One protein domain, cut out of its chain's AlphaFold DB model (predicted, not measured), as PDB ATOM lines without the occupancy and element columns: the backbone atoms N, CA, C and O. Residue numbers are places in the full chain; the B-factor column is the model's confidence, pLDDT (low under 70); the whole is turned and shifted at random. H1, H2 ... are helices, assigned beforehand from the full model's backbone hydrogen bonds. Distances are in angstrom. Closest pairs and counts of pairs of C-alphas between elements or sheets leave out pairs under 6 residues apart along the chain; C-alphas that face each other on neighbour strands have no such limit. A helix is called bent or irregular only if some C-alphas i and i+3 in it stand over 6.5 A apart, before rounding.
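Overview. This is residues 2 to 126 of the 431 residues of an uncharacterized protein of Streptomyces sp. FR-008 (UniProt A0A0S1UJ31). A long hairpin of H1 and H2 has the bent helix H3 over one side; beyond H3, H4 folds back on a long link, its last turns reaching H3a. The printed part has 125 residues, 104 of them in four named helices, H1, H2, H3 and H4 in order along the chain, with no named strand; its class is all helix, and it is loose, with a radius of gyration of the C-alphas of 17.5 A and spans of 52 by 41 by 19 A.

Arrangement. Look first at H3, residues 63 to 95, assigned as one helix by its hydrogen bonds but bent: C-alphas 77 and 80 are 7.7 A apart, and arms H3a, 63 to 77, and H3b, 80 to 95, stand at a steep tilt of 61 degrees. H1, residues 2 to 26, touches H3b with residues 21 to 26 alone, closest C-alphas Tyr 25 and Leu 94, 6.0 A. H1 only just touches H3a, with 3 pairs of C-alphas within 8 A, closest Ile 2 and Lys 64, 7.7 A. H2, residues 30 to 56, forms a hairpin with H1, opposite ways at a shallow tilt of 9 degrees, closest C-alphas Gly 20 and Gly 33, 4.2 A. H4, residues 108 to 126, touches H3a with residues 120 to 124 alone, closest C-alphas Ala 77 and Arg 120, 6.3 A; it is apart from H1, H2 and H3b. Every O i to N i+4 pair is within hydrogen-bond range in H1 and H3a; H2 has 20 of 23, H3b 11 of 12, H4 14 of 15.

Along the chain. Find C-alpha 2 at (169.993, 231.033, 152.638); H1 runs 34.9 A, H2 39.6 A. H4 runs 25.3 A to C-alpha 126 at (182.307, 208.329, 158.348).

Size, cuts and confidence. The C-alphas farthest apart, Gly 58 and Gly 96, are 52.2 A apart. The printed part has no cut. The link H3 to H4 is long; residues 105 to 112, of which 108 to 112 belong to H4, stand free. Look for pLDDT under 70 in 44 residues, among them 58 to 66 and 96 to 113.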
ATOM      1  N   ILE A   2     169.199 232.195 153.097       67.12
ATOM      2  CA  ILE A   2     169.993 231.033 152.638       67.12
ATOM      3  C   ILE A   2     169.649 230.518 151.221       67.12
ATOM      4  O   ILE A   2     170.551 230.231 150.447       67.12
ATOM      5  N   VAL A   3     168.368 230.501 150.820       69.56
ATOM      6  CA  VAL A   3     167.957 230.134 149.442       69.56
ATOM      7  C   VAL A   3     168.539 231.100 148.405       69.56
ATOM      8  O   VAL A   3     169.056 230.674 147.380       69.56
ATOM      9  N   THR A   4     168.513 232.403 148.694       76.06
ATOM     10  CA  THR A   4     169.117 233.446 147.853       76.06
ATOM     11  C   THR A   4     170.628 233.242 147.730       76.06
ATOM     12  O   THR A   4     171.174 233.386 146.643       76.06
ATOM     13  N   LEU A   5     171.293 232.854 148.824       71.19
ATOM     14  CA  LEU A   5     172.726 232.564 148.850       71.19
ATOM     15  C   LEU A   5     173.078 231.343 147.984       71.19
ATOM     16  O   LEU A   5     174.019 231.418 147.200       71.19
ATOM     17  N   ILE A   6     172.292 230.262 148.072       75.00
ATOM     18  CA  ILE A   6     172.447 229.056 147.239       75.00
ATOM     19  C   ILE A   6     172.280 229.406 145.754       75.00
ATOM     20  O   ILE A   6     173.139 229.056 144.956       75.00
ATOM     21  N   VAL A   7     171.232 230.152 145.383       82.81
ATOM     22  CA  VAL A   7     171.000 230.564 143.984       82.81
ATOM     23  C   VAL A   7     172.129 231.462 143.461       82.81
ATOM     24  O   VAL A   7     172.576 231.279 142.332       82.81
ATOM     25  N   ILE A   8     172.638 232.395 144.273       82.88
ATOM     26  CA  ILE A   8     173.792 233.232 143.900       82.88
ATOM     27  C   ILE A   8     175.056 232.380 143.712       82.88
ATOM     28  O   ILE A   8     175.811 232.632 142.775       82.88
ATOM     29  N   CYS A   9     175.285 231.371 144.559       76.94
ATOM     30  CA  CYS A   9     176.437 230.477 144.425       76.94
ATOM     31  C   CYS A   9     176.326 229.576 143.192       76.94
ATOM     32  O   CYS A   9     177.299 229.472 142.456       76.94
ATOM     33  N   GLU A  10     175.147 229.018 142.909       84.12
ATOM     34  CA  GLU A  10     174.885 228.217 141.708       84.12
ATOM     35  C   GLU A  10     175.136 229.044 140.431       84.12
ATOM     36  O   GLU A  10     175.899 228.642 139.556       84.12
ATOM     37  N   VAL A  11     174.581 230.261 140.345       85.88
ATOM     38  CA  VAL A  11     174.830 231.167 139.208       85.88
ATOM     39  C   VAL A  11     176.310 231.566 139.129       85.88
ATOM     40  O   VAL A  11     176.891 231.555 138.044       85.88
ATOM     41  N   GLY A  12     176.944 231.885 140.261       84.81
ATOM     42  CA  GLY A  12     178.363 232.242 140.328       84.81
ATOM     43  C   GLY A  12     179.292 231.110 139.880       84.81
ATOM     44  O   GLY A  12     180.253 231.365 139.153       84.81
ATOM     45  N   PHE A  13     178.971 229.868 140.250       83.56
ATOM     46  CA  PHE A  13     179.639 228.649 139.799       83.56
ATOM     47  C   PHE A  13     179.577 228.528 138.273       83.56
ATOM     48  O   PHE A  13     180.622 228.482 137.624       83.56
ATOM     49  N   TRP A  14     178.379 228.576 137.675       86.38
ATOM     50  CA  TRP A  14     178.230 228.449 136.219       86.38
ATOM     51  C   TRP A  14     178.927 229.579 135.450       86.38
ATOM     52  O   TRP A  14     179.560 229.321 134.424       86.38
ATOM     53  N   VAL A  15     178.870 230.816 135.957       87.81
ATOM     54  CA  VAL A  15     179.557 231.971 135.356       87.81
ATOM     55  C   VAL A  15     181.081 231.813 135.414       87.81
ATOM     56  O   VAL A  15     181.748 232.034 134.401       87.81
ATOM     57  N   LEU A  16     181.650 231.402 136.554       84.69
ATOM     58  CA  LEU A  16     183.096 231.175 136.682       84.69
ATOM     59  C   LEU A  16     183.578 229.993 135.847       84.69
ATOM     60  O   LEU A  16     184.613 230.103 135.190       84.69
ATOM     61  N   LEU A  17     182.825 228.896 135.818       83.50
ATOM     62  CA  LEU A  17     183.138 227.717 135.020       83.50
ATOM     63  C   LEU A  17     183.169 228.063 133.522       83.50
ATOM     64  O   LEU A  17     184.149 227.765 132.831       83.50
ATOM     65  N   ALA A  18     182.137 228.756 133.025       84.50
ATOM     66  CA  ALA A  18     182.055 229.203 131.636       84.50
ATOM     67  C   ALA A  18     183.165 230.208 131.282       84.50
ATOM     68  O   ALA A  18     183.826 230.057 130.252       84.50
ATOM     69  N   ALA A  19     183.430 231.192 132.148       87.00
ATOM     70  CA  ALA A  19     184.515 232.154 131.957       87.00
ATOM     71  C   ALA A  19     185.897 231.476 131.979       87.00
ATOM     72  O   ALA A  19     186.744 231.760 131.132       87.00
ATOM     73  N   GLY A  20     186.127 230.540 132.902       86.12
ATOM     74  CA  GLY A  20     187.381 229.806 133.051       86.12
ATOM     75  C   GLY A  20     187.696 228.916 131.849       86.12
ATOM     76  O   GLY A  20     188.812 228.964 131.324       86.12
ATOM     77  N   LEU A  21     186.706 228.163 131.353       84.44
ATOM     78  CA  LEU A  21     186.816 227.403 130.100       84.44
ATOM     79  C   LEU A  21     186.993 228.334 128.890       84.44
ATOM     80  O   LEU A  21     187.869 228.084 128.060       84.44
ATOM     81  N   GLY A  22     186.223 229.422 128.808       84.75
ATOM     82  CA  GLY A  22     186.314 230.413 127.734       84.75
ATOM     83  C   GLY A  22     187.707 231.037 127.628       84.75
ATOM     84  O   GLY A  22     188.330 230.990 126.566       84.75
ATOM     85  N   LEU A  23     188.265 231.535 128.737       86.62
ATOM     86  CA  LEU A  23     189.624 232.085 128.762       86.62
ATOM     87  C   LEU A  23     190.682 231.025 128.428       86.62
ATOM     88  O   LEU A  23     191.665 231.319 127.743       86.62
ATOM     89  N   ARG A  24     190.495 229.784 128.890       84.00
ATOM     90  CA  ARG A  24     191.457 228.699 128.673       84.00
ATOM     91  C   ARG A  24     191.506 228.214 127.224       84.00
ATOM     92  O   ARG A  24     192.603 227.953 126.732       84.00
ATOM     93  N   TYR A  25     190.353 228.083 126.567       81.50
ATOM     94  CA  TYR A  25     190.233 227.444 125.252       81.50
ATOM     95  C   TYR A  25     189.984 228.438 124.106       81.50
ATOM     96  O   TYR A  25     190.667 228.343 123.089       81.50
ATOM     97  N   LEU A  26     189.092 229.425 124.272       82.25
ATOM     98  CA  LEU A  26     188.809 230.433 123.235       82.25
ATOM     99  C   LEU A  26     189.901 231.511 123.200       82.25
ATOM    100  O   LEU A  26     190.492 231.760 122.153       82.25
ATOM    101  N   ALA A  27     190.230 232.102 124.353       83.94
ATOM    102  CA  ALA A  27     191.279 233.127 124.441       83.94
ATOM    103  C   ALA A  27     192.709 232.548 124.496       83.94
ATOM    104  O   ALA A  27     193.679 233.302 124.486       83.94
ATOM    105  N   LYS A  28     192.858 231.215 124.568       81.06
ATOM    106  CA  LYS A  28     194.147 230.501 124.689       81.06
ATOM    107  C   LYS A  28     195.034 231.011 125.842       81.06
ATOM    108  O   LYS A  28     196.260 230.957 125.758       81.06
ATOM    109  N   MET A  29     194.431 231.470 126.945       84.88
ATOM    110  CA  MET A  29     195.115 231.956 128.153       84.88
ATOM    111  C   MET A  29     195.040 230.908 129.282       84.88
ATOM    112  O   MET A  29     194.257 231.064 130.225       84.88
ATOM    113  N   PRO A  30     195.848 229.825 129.250       83.44
ATOM    114  CA  PRO A  30     195.685 228.694 130.164       83.44
ATOM    115  C   PRO A  30     195.921 229.058 131.632       83.44
ATOM    116  O   PRO A  30     195.272 228.489 132.504       83.44
ATOM    117  N   ARG A  31     196.815 230.018 131.920       85.38
ATOM    118  CA  ARG A  31     197.097 230.474 133.292       85.38
ATOM    119  C   ARG A  31     195.916 231.240 133.886       85.38
ATOM    120  O   ARG A  31     195.515 230.948 135.004       85.38
ATOM    121  N   THR A  32     195.335 232.171 133.130       85.56
ATOM    122  CA  THR A  32     194.190 232.968 133.588       85.56
ATOM    123  C   THR A  32     192.927 232.116 133.683       85.56
ATOM    124  O   THR A  32     192.234 232.184 134.689       85.56
ATOM    125  N   GLY A  33     192.678 231.232 132.709       84.31
ATOM    126  CA  GLY A  33     191.579 230.267 132.795       84.31
ATOM    127  C   GLY A  33     191.713 229.320 133.995       84.31
ATOM    128  O   GLY A  33     190.742 229.102 134.711       84.31
ATOM    129  N   ALA A  34     192.921 228.821 134.290       84.19
ATOM    130  CA  ALA A  34     193.169 228.027 135.497       84.19
ATOM    131  C   ALA A  34     192.996 228.833 136.798       84.19
ATOM    132  O   ALA A  34     192.486 228.292 137.772       84.19
ATOM    133  N   ALA A  35     193.377 230.115 136.822       86.56
ATOM    134  CA  ALA A  35     193.154 230.989 137.973       86.56
ATOM    135  C   ALA A  35     191.655 231.241 138.227       86.56
ATOM    136  O   ALA A  35     191.217 231.158 139.368       86.56
ATOM    137  N   VAL A  36     190.862 231.460 137.172       86.50
ATOM    138  CA  VAL A  36     189.398 231.614 137.270       86.50
ATOM    139  C   VAL A  36     188.731 230.316 137.749       86.50
ATOM    140  O   VAL A  36     187.904 230.360 138.654       86.50
ATOM    141  N   LEU A  37     189.155 229.151 137.247       84.31
ATOM    142  CA  LEU A  37     188.676 227.844 137.733       84.31
ATOM    143  C   LEU A  37     189.119 227.530 139.178       84.31
ATOM    144  O   LEU A  37     188.521 226.685 139.833       84.31
ATOM    145  N   LEU A  38     190.147 228.203 139.707       84.81
ATOM    146  CA  LEU A  38     190.515 228.129 141.129       84.81
ATOM    147  C   LEU A  38     189.659 229.049 142.018       84.81
ATOM    148  O   LEU A  38     189.609 228.828 143.228       84.81
ATOM    149  N   CYS A  39     188.948 230.030 141.453       81.25
ATOM    150  CA  CYS A  39     187.948 230.806 142.193       81.25
ATOM    151  C   CYS A  39     186.685 229.982 142.501       81.25
ATOM    152  O   CYS A  39     186.028 230.247 143.500       81.25
ATOM    153  N   GLU A  40     186.382 228.963 141.697       83.12
ATOM    154  CA  GLU A  40     185.236 228.057 141.857       83.12
ATOM    155  C   GLU A  40     185.237 227.326 143.228       83.12
ATOM    156  O   GLU A  40     184.322 227.563 144.020       83.12
ATOM    157  N   PRO A  41     186.282 226.564 143.632       79.69
ATOM    158  CA  PRO A  41     186.350 225.983 144.979       79.69
ATOM    159  C   PRO A  41     186.529 227.028 146.092       79.69
ATOM    160  O   PRO A  41     186.260 226.735 147.256       79.69
ATOM    161  N   LEU A  42     186.991 228.243 145.774       81.69
ATOM    162  CA  LEU A  42     187.083 229.331 146.749       81.69
ATOM    163  C   LEU A  42     185.690 229.885 147.087       81.69
ATOM    164  O   LEU A  42     185.430 230.197 148.247       81.69
ATOM    165  N   LEU A  43     184.779 229.933 146.111       80.31
ATOM    166  CA  LEU A  43     183.380 230.322 146.299       80.31
ATOM    167  C   LEU A  43     182.629 229.321 147.190       80.31
ATOM    168  O   LEU A  43     181.928 229.736 148.109       80.31
ATOM    169  N   GLU A  44     182.877 228.020 147.018       81.31
ATOM    170  CA  GLU A  44     182.384 226.959 147.915       81.31
ATOM    171  C   GLU A  44     182.885 227.126 149.360       81.31
ATOM    172  O   GLU A  44     182.124 226.987 150.321       81.31
ATOM    173  N   VAL A  45     184.165 227.477 149.546       82.88
ATOM    174  CA  VAL A  45     184.719 227.768 150.880       82.88
ATOM    175  C   VAL A  45     184.072 229.015 151.489       82.88
ATOM    176  O   VAL A  45     183.763 229.010 152.682       82.88
ATOM    177  N   VAL A  46     183.817 230.061 150.697       83.56
ATOM    178  CA  VAL A  46     183.090 231.256 151.157       83.56
ATOM    179  C   VAL A  46     181.654 230.901 151.555       83.56
ATOM    180  O   VAL A  46     181.236 231.276 152.650       83.56
ATOM    181  N   LEU A  47     180.928 230.123 150.745       79.06
ATOM    182  CA  LEU A  47     179.575 229.648 151.057       79.06
ATOM    183  C   LEU A  47     179.548 228.843 152.366       79.06
ATOM    184  O   LEU A  47     178.702 229.094 153.229       79.06
ATOM    185  N   LEU A  48     180.499 227.923 152.557       80.31
ATOM    186  CA  LEU A  48     180.649 227.158 153.796       80.31
ATOM    187  C   LEU A  48     180.913 228.074 155.003       80.31
ATOM    188  O   LEU A  48     180.275 227.908 156.042       80.31
ATOM    189  N   VAL A  49     181.824 229.044 154.883       83.50
ATOM    190  CA  VAL A  49     182.143 229.990 155.968       83.50
ATOM    191  C   VAL A  49     180.931 230.852 156.321       83.50
ATOM    192  O   VAL A  49     180.603 230.959 157.500       83.50
ATOM    193  N   VAL A  50     180.232 231.410 155.329       82.62
ATOM    194  CA  VAL A  50     179.007 232.198 155.547       82.62
ATOM    195  C   VAL A  50     177.934 231.345 156.225       82.62
ATOM    196  O   VAL A  50     177.374 231.775 157.227       82.62
ATOM    197  N   THR A  51     177.719 230.106 155.772       77.81
ATOM    198  CA  THR A  51     176.750 229.176 156.382       77.81
ATOM    199  C   THR A  51     177.106 228.846 157.839       77.81
ATOM    200  O   THR A  51     176.233 228.805 158.703       77.81
ATOM    201  N   VAL A  52     178.393 228.653 158.155       82.44
ATOM    202  CA  VAL A  52     178.857 228.421 159.537       82.44
ATOM    203  C   VAL A  52     178.696 229.667 160.414       82.44
ATOM    204  O   VAL A  52     178.434 229.530 161.609       82.44
ATOM    205  N   LEU A  53     178.850 230.873 159.859       82.94
ATOM    206  CA  LEU A  53     178.621 232.125 160.584       82.94
ATOM    207  C   LEU A  53     177.126 232.371 160.841       82.94
ATOM    208  O   LEU A  53     176.778 232.722 161.964       82.94
ATOM    209  N   ASP A  54     176.258 232.109 159.863       76.56
ATOM    210  CA  ASP A  54     174.792 232.228 159.975       76.56
ATOM    211  C   ASP A  54     174.241 231.275 161.058       76.56
ATOM    212  O   ASP A  54     173.534 231.683 161.982       76.56
ATOM    213  N   LEU A  55     174.706 230.018 161.056       76.88
ATOM    214  CA  LEU A  55     174.404 229.037 162.106       76.88
ATOM    215  C   LEU A  55     174.942 229.438 163.492       76.88
ATOM    216  O   LEU A  55     174.329 229.121 164.509       76.88
ATOM    217  N   ARG A  56     176.085 230.135 163.566       78.88
ATOM    218  CA  ARG A  56     176.628 230.663 164.835       78.88
ATOM    219  C   ARG A  56     175.904 231.915 165.326       78.88
ATOM    220  O   ARG A  56     175.944 232.176 166.524       78.88
ATOM    221  N   ALA A  57     175.263 232.665 164.433       79.44
ATOM    222  CA  ALA A  57     174.442 233.824 164.773       79.44
ATOM    223  C   ALA A  57     173.067 233.438 165.355       79.44
ATOM    224  O   ALA A  57     172.356 234.311 165.846       79.44
ATOM    225  N   GLY A  58     172.717 232.145 165.351       65.56
ATOM    226  CA  GLY A  58     171.479 231.630 165.938       65.56
ATOM    227  C   GLY A  58     170.320 231.490 164.953       65.56
ATOM    228  O   GLY A  58     169.172 231.538 165.380       65.56
ATOM    229  N   ALA A  59     170.594 231.321 163.654       67.19
ATOM    230  CA  ALA A  59     169.561 230.973 162.680       67.19
ATOM    231  C   ALA A  59     168.882 229.634 163.038       67.19
ATOM    232  O   ALA A  59     169.565 228.632 163.275       67.19
ATOM    233  N   ASP A  60     167.545 229.608 163.052       59.28
ATOM    234  CA  ASP A  60     166.768 228.404 163.369       59.28
ATOM    235  C   ASP A  60     167.086 227.255 162.389       59.28
ATOM    236  O   ASP A  60     166.981 227.446 161.171       59.28
ATOM    237  N   PRO A  61     167.455 226.052 162.877       57.41
ATOM    238  CA  PRO A  61     167.922 224.944 162.047       57.41
ATOM    239  C   PRO A  61     166.780 224.247 161.285       57.41
ATOM    240  O   PRO A  61     166.372 223.131 161.589       57.41
ATOM    241  N   ASP A  62     166.298 224.915 160.242       65.75
ATOM    242  CA  ASP A  62     165.318 224.408 159.281       65.75
ATOM    243  C   ASP A  62     165.926 223.369 158.304       65.75
ATOM    244  O   ASP A  62     167.147 223.330 158.108       65.75
ATOM    245  N   TRP A  63     165.090 222.576 157.617       68.69
ATOM    246  CA  TRP A  63     165.494 221.507 156.676       68.69
ATOM    247  C   TRP A  63     166.464 221.976 155.578       68.69
ATOM    248  O   TRP A  63     167.289 221.205 155.077       68.69
ATOM    249  N   LYS A  64     166.414 223.272 155.253       68.12
ATOM    250  CA  LYS A  64     167.304 223.979 154.323       68.12
ATOM    251  C   LYS A  64     168.792 223.820 154.683       68.12
ATOM    252  O   LYS A  64     169.627 223.720 153.787       68.12
ATOM    253  N   HIS A  65     169.129 223.720 155.971       68.88
ATOM    254  CA  HIS A  65     170.503 223.489 156.440       68.88
ATOM    255  C   HIS A  65     170.981 222.059 156.156       68.88
ATOM    256  O   HIS A  65     172.149 221.847 155.825       68.88
ATOM    257  N   GLY A  66     170.071 221.081 156.217       69.06
ATOM    258  CA  GLY A  66     170.338 219.709 155.784       69.06
ATOM    259  C   GLY A  66     170.621 219.638 154.282       69.06
ATOM    260  O   GLY A  66     171.589 219.000 153.872       69.06
ATOM    261  N   LEU A  67     169.842 220.360 153.467       71.69
ATOM    262  CA  LEU A  67     170.073 220.449 152.022       71.69
ATOM    263  C   LEU A  67     171.433 221.093 151.697       71.69
ATOM    264  O   LEU A  67     172.177 220.545 150.888       71.69
ATOM    265  N   ALA A  68     171.797 222.191 152.367       68.69
ATOM    266  CA  ALA A  68     173.104 222.833 152.197       68.69
ATOM    267  C   ALA A  68     174.273 221.898 152.575       68.69
ATOM    268  O   ALA A  68     175.267 221.820 151.853       68.69
ATOM    269  N   ALA A  69     174.144 221.126 153.660       73.50
ATOM    270  CA  ALA A  69     175.147 220.133 154.046       73.50
ATOM    271  C   ALA A  69     175.289 218.995 153.013       73.50
ATOM    272  O   ALA A  69     176.401 218.530 152.759       73.50
ATOM    273  N   VAL A  70     174.184 218.567 152.388       73.94
ATOM    274  CA  VAL A  70     174.195 217.583 151.291       73.94
ATOM    275  C   VAL A  70     174.832 218.163 150.025       73.94
ATOM    276  O   VAL A  70     175.653 217.477 149.419       73.94
ATOM    277  N   TYR A  71     174.523 219.412 149.660       72.81
ATOM    278  CA  TYR A  71     175.128 220.112 148.517       72.81
ATOM    279  C   TYR A  71     176.652 220.205 148.672       72.81
ATOM    280  O   TYR A  71     177.391 219.678 147.845       72.81
ATOM    281  N   ILE A  72     177.134 220.737 149.801       71.75
ATOM    282  CA  ILE A  72     178.574 220.851 150.094       71.75
ATOM    283  C   ILE A  72     179.243 219.465 150.136       71.75
ATOM    284  O   ILE A  72     180.347 219.285 149.619       71.75
ATOM    285  N   GLY A  73     178.577 218.457 150.710       73.75
ATOM    286  CA  GLY A  73     179.066 217.076 150.724       73.75
ATOM    287  C   GLY A  73     179.194 216.463 149.324       73.75
ATOM    288  O   GLY A  73     180.173 215.767 149.043       73.75
ATOM    289  N   TYR A  74     178.242 216.752 148.433       73.81
ATOM    290  CA  TYR A  74     178.280 216.346 147.030       73.81
ATOM    291  C   TYR A  74     179.413 217.057 146.277       73.81
ATOM    292  O   TYR A  74     180.277 216.387 145.703       73.81
ATOM    293  N   THR A  75     179.487 218.388 146.349       72.12
ATOM    294  CA  THR A  75     180.513 219.185 145.660       72.12
ATOM    295  C   THR A  75     181.925 218.813 146.125       72.12
ATOM    296  O   THR A  75     182.815 218.621 145.295       72.12
ATOM    297  N   ALA A  76     182.137 218.558 147.420       71.38
ATOM    298  CA  ALA A  76     183.423 218.081 147.936       71.38
ATOM    299  C   ALA A  76     183.796 216.660 147.458       71.38
ATOM    300  O   ALA A  76     184.972 216.373 147.218       71.38
ATOM    301  N   ALA A  77     182.821 215.754 147.314       69.06
ATOM    302  CA  ALA A  77     183.066 214.371 146.891       69.06
ATOM    303  C   ALA A  77     183.254 214.220 145.368       69.06
ATOM    304  O   ALA A  77     184.046 213.377 144.926       69.06
ATOM    305  N   PHE A  78     182.539 215.027 144.575       67.12
ATOM    306  CA  PHE A  78     182.440 214.887 143.120       67.12
ATOM    307  C   PHE A  78     183.056 216.043 142.321       67.12
ATOM    308  O   PHE A  78     183.489 215.795 141.199       67.12
ATOM    309  N   GLY A  79     183.206 217.252 142.872       68.62
ATOM    310  CA  GLY A  79     183.636 218.448 142.129       68.62
ATOM    311  C   GLY A  79     184.930 218.259 141.329       68.62
ATOM    312  O   GLY A  79     184.959 218.467 140.122       68.62
ATOM    313  N   HIS A  80     185.989 217.718 141.941       72.19
ATOM    314  CA  HIS A  80     187.252 217.439 141.234       72.19
ATOM    315  C   HIS A  80     187.144 216.336 140.149       72.19
ATOM    316  O   HIS A  80     187.995 216.251 139.263       72.19
ATOM    317  N   TYR A  81     186.118 215.478 140.189       71.50
ATOM    318  CA  TYR A  81     185.790 214.578 139.076       71.50
ATOM    319  C   TYR A  81     185.031 215.331 137.973       71.50
ATOM    320  O   TYR A  81     185.433 215.250 136.813       71.50
ATOM    321  N   THR A  82     184.010 216.112 138.337       72.69
ATOM    322  CA  THR A  82     183.203 216.928 137.418       72.69
ATOM    323  C   THR A  82     184.063 217.919 136.633       72.69
ATOM    324  O   THR A  82     184.019 217.910 135.406       72.69
ATOM    325  N   VAL A  83     184.945 218.673 137.300       74.25
ATOM    326  CA  VAL A  83     185.881 219.614 136.658       74.25
ATOM    327  C   VAL A  83     186.804 218.899 135.666       74.25
ATOM    328  O   VAL A  83     186.987 219.375 134.552       74.25
ATOM    329  N   ARG A  84     187.355 217.723 136.004       74.38
ATOM    330  CA  ARG A  84     188.201 216.950 135.068       74.38
ATOM    331  C   ARG A  84     187.422 216.399 133.873       74.38
ATOM    332  O   ARG A  84     187.981 216.297 132.783       74.38
ATOM    333  N   TRP A  85     186.163 216.020 134.076       76.94
ATOM    334  CA  TRP A  85     185.289 215.540 133.009       76.94
ATOM    335  C   TRP A  85     184.904 216.677 132.049       76.94
ATOM    336  O   TRP A  85     185.060 216.524 130.837       76.94
ATOM    337  N   LEU A  86     184.513 217.837 132.588       79.56
ATOM    338  CA  LEU A  86     184.251 219.066 131.830       79.56
ATOM    339  C   LEU A  86     185.497 219.551 131.082       79.56
ATOM    340  O   LEU A  86     185.406 219.863 129.899       79.56
ATOM    341  N   ASP A  87     186.670 219.542 131.721       79.88
ATOM    342  CA  ASP A  87     187.935 219.931 131.089       79.88
ATOM    343  C   ASP A  87     188.287 219.033 129.894       79.88
ATOM    344  O   ASP A  87     188.718 219.518 128.848       79.88
ATOM    345  N   GLY A  88     188.045 217.722 130.013       76.56
ATOM    346  CA  GLY A  88     188.185 216.783 128.899       76.56
ATOM    347  C   GLY A  88     187.182 217.042 127.769       76.56
ATOM    348  O   GLY A  88     187.554 216.975 126.597       76.56
ATOM    349  N   HIS A  89     185.935 217.385 128.102       76.31
ATOM    350  CA  HIS A  89     184.905 217.710 127.110       76.31
ATOM    351  C   HIS A  89     185.211 219.019 126.368       76.31
ATOM    352  O   HIS A  89     185.147 219.063 125.138       76.31
ATOM    353  N   ALA A  90     185.623 220.055 127.100       78.19
ATOM    354  CA  ALA A  90     186.035 221.343 126.557       78.19
ATOM    355  C   ALA A  90     187.296 221.215 125.695       78.19
ATOM    356  O   ALA A  90     187.339 221.750 124.591       78.19
ATOM    357  N   ARG A  91     188.292 220.426 126.124       77.06
ATOM    358  CA  ARG A  91     189.480 220.134 125.311       77.06
ATOM    359  C   ARG A  91     189.132 219.435 123.995       77.06
ATOM    360  O   ARG A  91     189.726 219.758 122.970       77.06
ATOM    361  N   HIS A  92     188.190 218.494 124.015       75.81
ATOM    362  CA  HIS A  92     187.737 217.799 122.811       75.81
ATOM    363  C   HIS A  92     186.978 218.734 121.856       75.81
ATOM    364  O   HIS A  92     187.308 218.791 120.675       75.81
ATOM    365  N   ARG A  93     186.009 219.507 122.368       78.06
ATOM    366  CA  ARG A  93     185.134 220.375 121.560       78.06
ATOM    367  C   ARG A  93     185.788 221.682 121.101       78.06
ATOM    368  O   ARG A  93     185.622 222.055 119.950       78.06
ATOM    369  N   LEU A  94     186.520 222.372 121.978       74.00
ATOM    370  CA  LEU A  94     187.045 223.727 121.733       74.00
ATOM    371  C   LEU A  94     188.517 223.754 121.290       74.00
ATOM    372  O   LEU A  94     188.995 224.784 120.826       74.00
ATOM    373  N   ALA A  95     189.253 222.651 121.455       72.31
ATOM    374  CA  ALA A  95     190.677 222.567 121.114       72.31
ATOM    375  C   ALA A  95     191.048 221.324 120.284       72.31
ATOM    376  O   ALA A  95     192.227 220.975 120.210       72.31
ATOM    377  N   GLY A  96     190.063 220.639 119.686       68.44
ATOM    378  CA  GLY A  96     190.285 219.481 118.809       68.44
ATOM    379  C   GLY A  96     190.988 218.295 119.483       68.44
ATOM    380  O   GLY A  96     191.603 217.472 118.810       68.44
ATOM    381  N   GLY A  97     190.958 218.219 120.817       68.38
ATOM    382  CA  GLY A  97     191.618 217.157 121.567       68.38
ATOM    383  C   GLY A  97     190.984 215.779 121.346       68.38
ATOM    384  O   GLY A  97     189.835 215.684 120.902       68.38
ATOM    385  N   PRO A  98     191.692 214.690 121.704       65.81
ATOM    386  CA  PRO A  98     191.131 213.345 121.639       65.81
ATOM    387  C   PRO A  98     189.859 213.238 122.501       65.81
ATOM    388  O   PRO A  98     189.764 213.914 123.534       65.81
ATOM    389  N   PRO A  99     188.881 212.403 122.105       66.31
ATOM    390  CA  PRO A  99     187.604 212.298 122.802       66.31
ATOM    391  C   PRO A  99     187.799 211.879 124.268       66.31
ATOM    392  O   PRO A  99     188.652 211.030 124.554       66.31
ATOM    393  N   PRO A 100     187.012 212.432 125.212       65.81
ATOM    394  CA  PRO A 100     187.156 212.123 126.628       65.81
ATOM    395  C   PRO A 100     186.970 210.623 126.871       65.81
ATOM    396  O   PRO A 100     186.016 210.009 126.384       65.81
ATOM    397  N   VAL A 101     187.902 210.032 127.626       65.94
ATOM    398  CA  VAL A 101     187.960 208.584 127.859       65.94
ATOM    399  C   VAL A 101     186.661 208.130 128.526       65.94
ATOM    400  O   VAL A 101     186.386 208.475 129.676       65.94
ATOM    401  N   LYS A 102     185.840 207.372 127.792       55.41
ATOM    402  CA  LYS A 102     184.549 206.886 128.293       55.41
ATOM    403  C   LYS A 102     184.796 205.986 129.515       55.41
ATOM    404  O   LYS A 102     185.683 205.132 129.445       55.41
ATOM    405  N   PRO A 103     184.040 206.137 130.621       57.94
ATOM    406  CA  PRO A 103     184.212 205.284 131.792       57.94
ATOM    407  C   PRO A 103     184.016 203.805 131.410       57.94
ATOM    408  O   PRO A 103     183.180 203.507 130.548       57.94
ATOM    409  N   PRO A 104     184.778 202.871 132.014       53.34
ATOM    410  CA  PRO A 104     184.763 201.464 131.625       53.34
ATOM    411  C   PRO A 104     183.365 200.878 131.833       53.34
ATOM    412  O   PRO A 104     182.887 200.758 132.960       53.34
ATOM    413  N   ARG A 105     182.690 200.528 130.730       48.97
ATOM    414  CA  ARG A 105     181.272 200.133 130.757       48.97
ATOM    415  C   ARG A 105     181.027 198.799 131.479       48.97
ATOM    416  O   ARG A 105     179.966 198.643 132.083       48.97
ATOM    417  N   PHE A 106     182.011 197.893 131.486       35.72
ATOM    418  CA  PHE A 106     181.939 196.565 132.113       35.72
ATOM    419  C   PHE A 106     183.288 196.118 132.718       35.72
ATOM    420  O   PHE A 106     184.341 196.660 132.383       35.72
ATOM    421  N   GLY A 107     183.247 195.110 133.600       51.50
ATOM    422  CA  GLY A 107     184.420 194.431 134.173       51.50
ATOM    423  C   GLY A 107     184.881 194.942 135.549       51.50
ATOM    424  O   GLY A 107     184.381 195.933 136.077       51.50
ATOM    425  N   ALA A 108     185.884 194.278 136.137       49.22
ATOM    426  CA  ALA A 108     186.389 194.576 137.486       49.22
ATOM    427  C   ALA A 108     186.927 196.016 137.661       49.22
ATOM    428  O   ALA A 108     186.969 196.536 138.776       49.22
ATOM    429  N   ALA A 109     187.300 196.692 136.569       54.41
ATOM    430  CA  ALA A 109     187.654 198.112 136.574       54.41
ATOM    431  C   ALA A 109     186.462 199.018 136.943       54.41
ATOM    432  O   ALA A 109     186.645 199.997 137.666       54.41
ATOM    433  N   ARG A 110     185.244 198.657 136.513       52.41
ATOM    434  CA  ARG A 110     184.000 199.339 136.884       52.41
ATOM    435  C   ARG A 110     183.666 199.109 138.356       52.41
ATOM    436  O   ARG A 110     183.478 200.084 139.072       52.41
ATOM    437  N   ALA A 111     183.745 197.868 138.839       51.09
ATOM    438  CA  ALA A 111     183.569 197.566 140.263       51.09
ATOM    439  C   ALA A 111     184.572 198.343 141.144       51.09
ATOM    440  O   ALA A 111     184.195 198.928 142.152       51.09
ATOM    441  N   ARG A 112     185.844 198.460 140.729       60.38
ATOM    442  CA  ARG A 112     186.860 199.297 141.408       60.38
ATOM    443  C   ARG A 112     186.611 200.808 141.309       60.38
ATOM    444  O   ARG A 112     187.218 201.557 142.078       60.38
ATOM    445  N   HIS A 113     185.791 201.266 140.367       56.62
ATOM    446  CA  HIS A 113     185.357 202.659 140.252       56.62
ATOM    447  C   HIS A 113     184.133 202.914 141.141       56.62
ATOM    448  O   HIS A 113     184.155 203.839 141.947       56.62
ATOM    449  N   GLU A 114     183.132 202.033 141.089       70.56
ATOM    450  CA  GLU A 114     181.925 202.061 141.924       70.56
ATOM    451  C   GLU A 114     182.272 201.920 143.415       70.56
ATOM    452  O   GLU A 114     181.879 202.772 144.204       70.56
ATOM    453  N   VAL A 115     183.126 200.964 143.804       69.81
ATOM    454  CA  VAL A 115     183.653 200.834 145.181       69.81
ATOM    455  C   VAL A 115     184.437 202.078 145.618       69.81
ATOM    456  O   VAL A 115     184.446 202.414 146.798       69.81
ATOM    457  N   ARG A 116     185.072 202.809 144.695       69.12
ATOM    458  CA  ARG A 116     185.826 204.038 145.007       69.12
ATOM    459  C   ARG A 116     184.928 205.275 145.103       69.12
ATOM    460  O   ARG A 116     185.248 206.179 145.870       69.12
ATOM    461  N   LEU A 117     183.805 205.302 144.382       67.38
ATOM    462  CA  LEU A 117     182.698 206.232 144.628       67.38
ATOM    463  C   LEU A 117     182.045 205.938 145.985       67.38
ATOM    464  O   LEU A 117     181.867 206.849 146.784       67.38
ATOM    465  N   TRP A 118     181.772 204.665 146.275       71.12
ATOM    466  CA  TRP A 118     181.142 204.217 147.518       71.12
ATOM    467  C   TRP A 118     182.034 204.468 148.744       71.12
ATOM    468  O   TRP A 118     181.574 204.963 149.765       71.12
ATOM    469  N   LEU A 119     183.349 204.256 148.630       67.75
ATOM    470  CA  LEU A 119     184.314 204.658 149.660       67.75
ATOM    471  C   LEU A 119     184.391 206.179 149.843       67.75
ATOM    472  O   LEU A 119     184.667 206.628 150.950       67.75
ATOM    473  N   ARG A 120     184.137 206.988 148.804       66.44
ATOM    474  CA  ARG A 120     184.068 208.454 148.936       66.44
ATOM    475  C   ARG A 120     182.796 208.911 149.644       66.44
ATOM    476  O   ARG A 120     182.894 209.750 150.535       66.44
ATOM    477  N   THR A 121     181.637 208.337 149.321       64.25
ATOM    478  CA  THR A 121     180.388 208.640 150.040       64.25
ATOM    479  C   THR A 121     180.453 208.160 151.494       64.25
ATOM    480  O   THR A 121     180.091 208.909 152.400       64.25
ATOM    481  N   VAL A 122     181.026 206.977 151.751       66.25
ATOM    482  CA  VAL A 122     181.272 206.471 153.113       66.25
ATOM    483  C   VAL A 122     182.324 207.293 153.864       66.25
ATOM    484  O   VAL A 122     182.150 207.525 155.054       66.25
ATOM    485  N   ALA A 123     183.376 207.803 153.216       64.00
ATOM    486  CA  ALA A 123     184.331 208.706 153.867       64.00
ATOM    487  C   ALA A 123     183.698 210.057 154.249       64.00
ATOM    488  O   ALA A 123     184.036 210.609 155.299       64.00
ATOM    489  N   GLY A 124     182.751 210.557 153.444       52.66
ATOM    490  CA  GLY A 124     181.916 211.712 153.788       52.66
ATOM    491  C   GLY A 124     181.014 211.445 154.998       52.66
ATOM    492  O   GLY A 124     180.973 212.251 155.925       52.66
ATOM    493  N   ALA A 125     180.361 210.280 155.045       57.16
ATOM    494  CA  ALA A 125     179.514 209.871 156.172       57.16
ATOM    495  C   ALA A 125     180.305 209.475 157.443       57.16
ATOM    496  O   ALA A 125     179.807 209.587 158.563       57.16
ATOM    497  N   GLY A 126     181.544 209.000 157.292       52.44
ATOM    498  CA  GLY A 126     182.307 208.329 158.348       52.44
ATOM    499  C   GLY A 126     182.945 209.247 159.394       52.44
ATOM    500  O   GLY A 126     183.307 208.781 160.474       52.44
TER     501      GLY A 126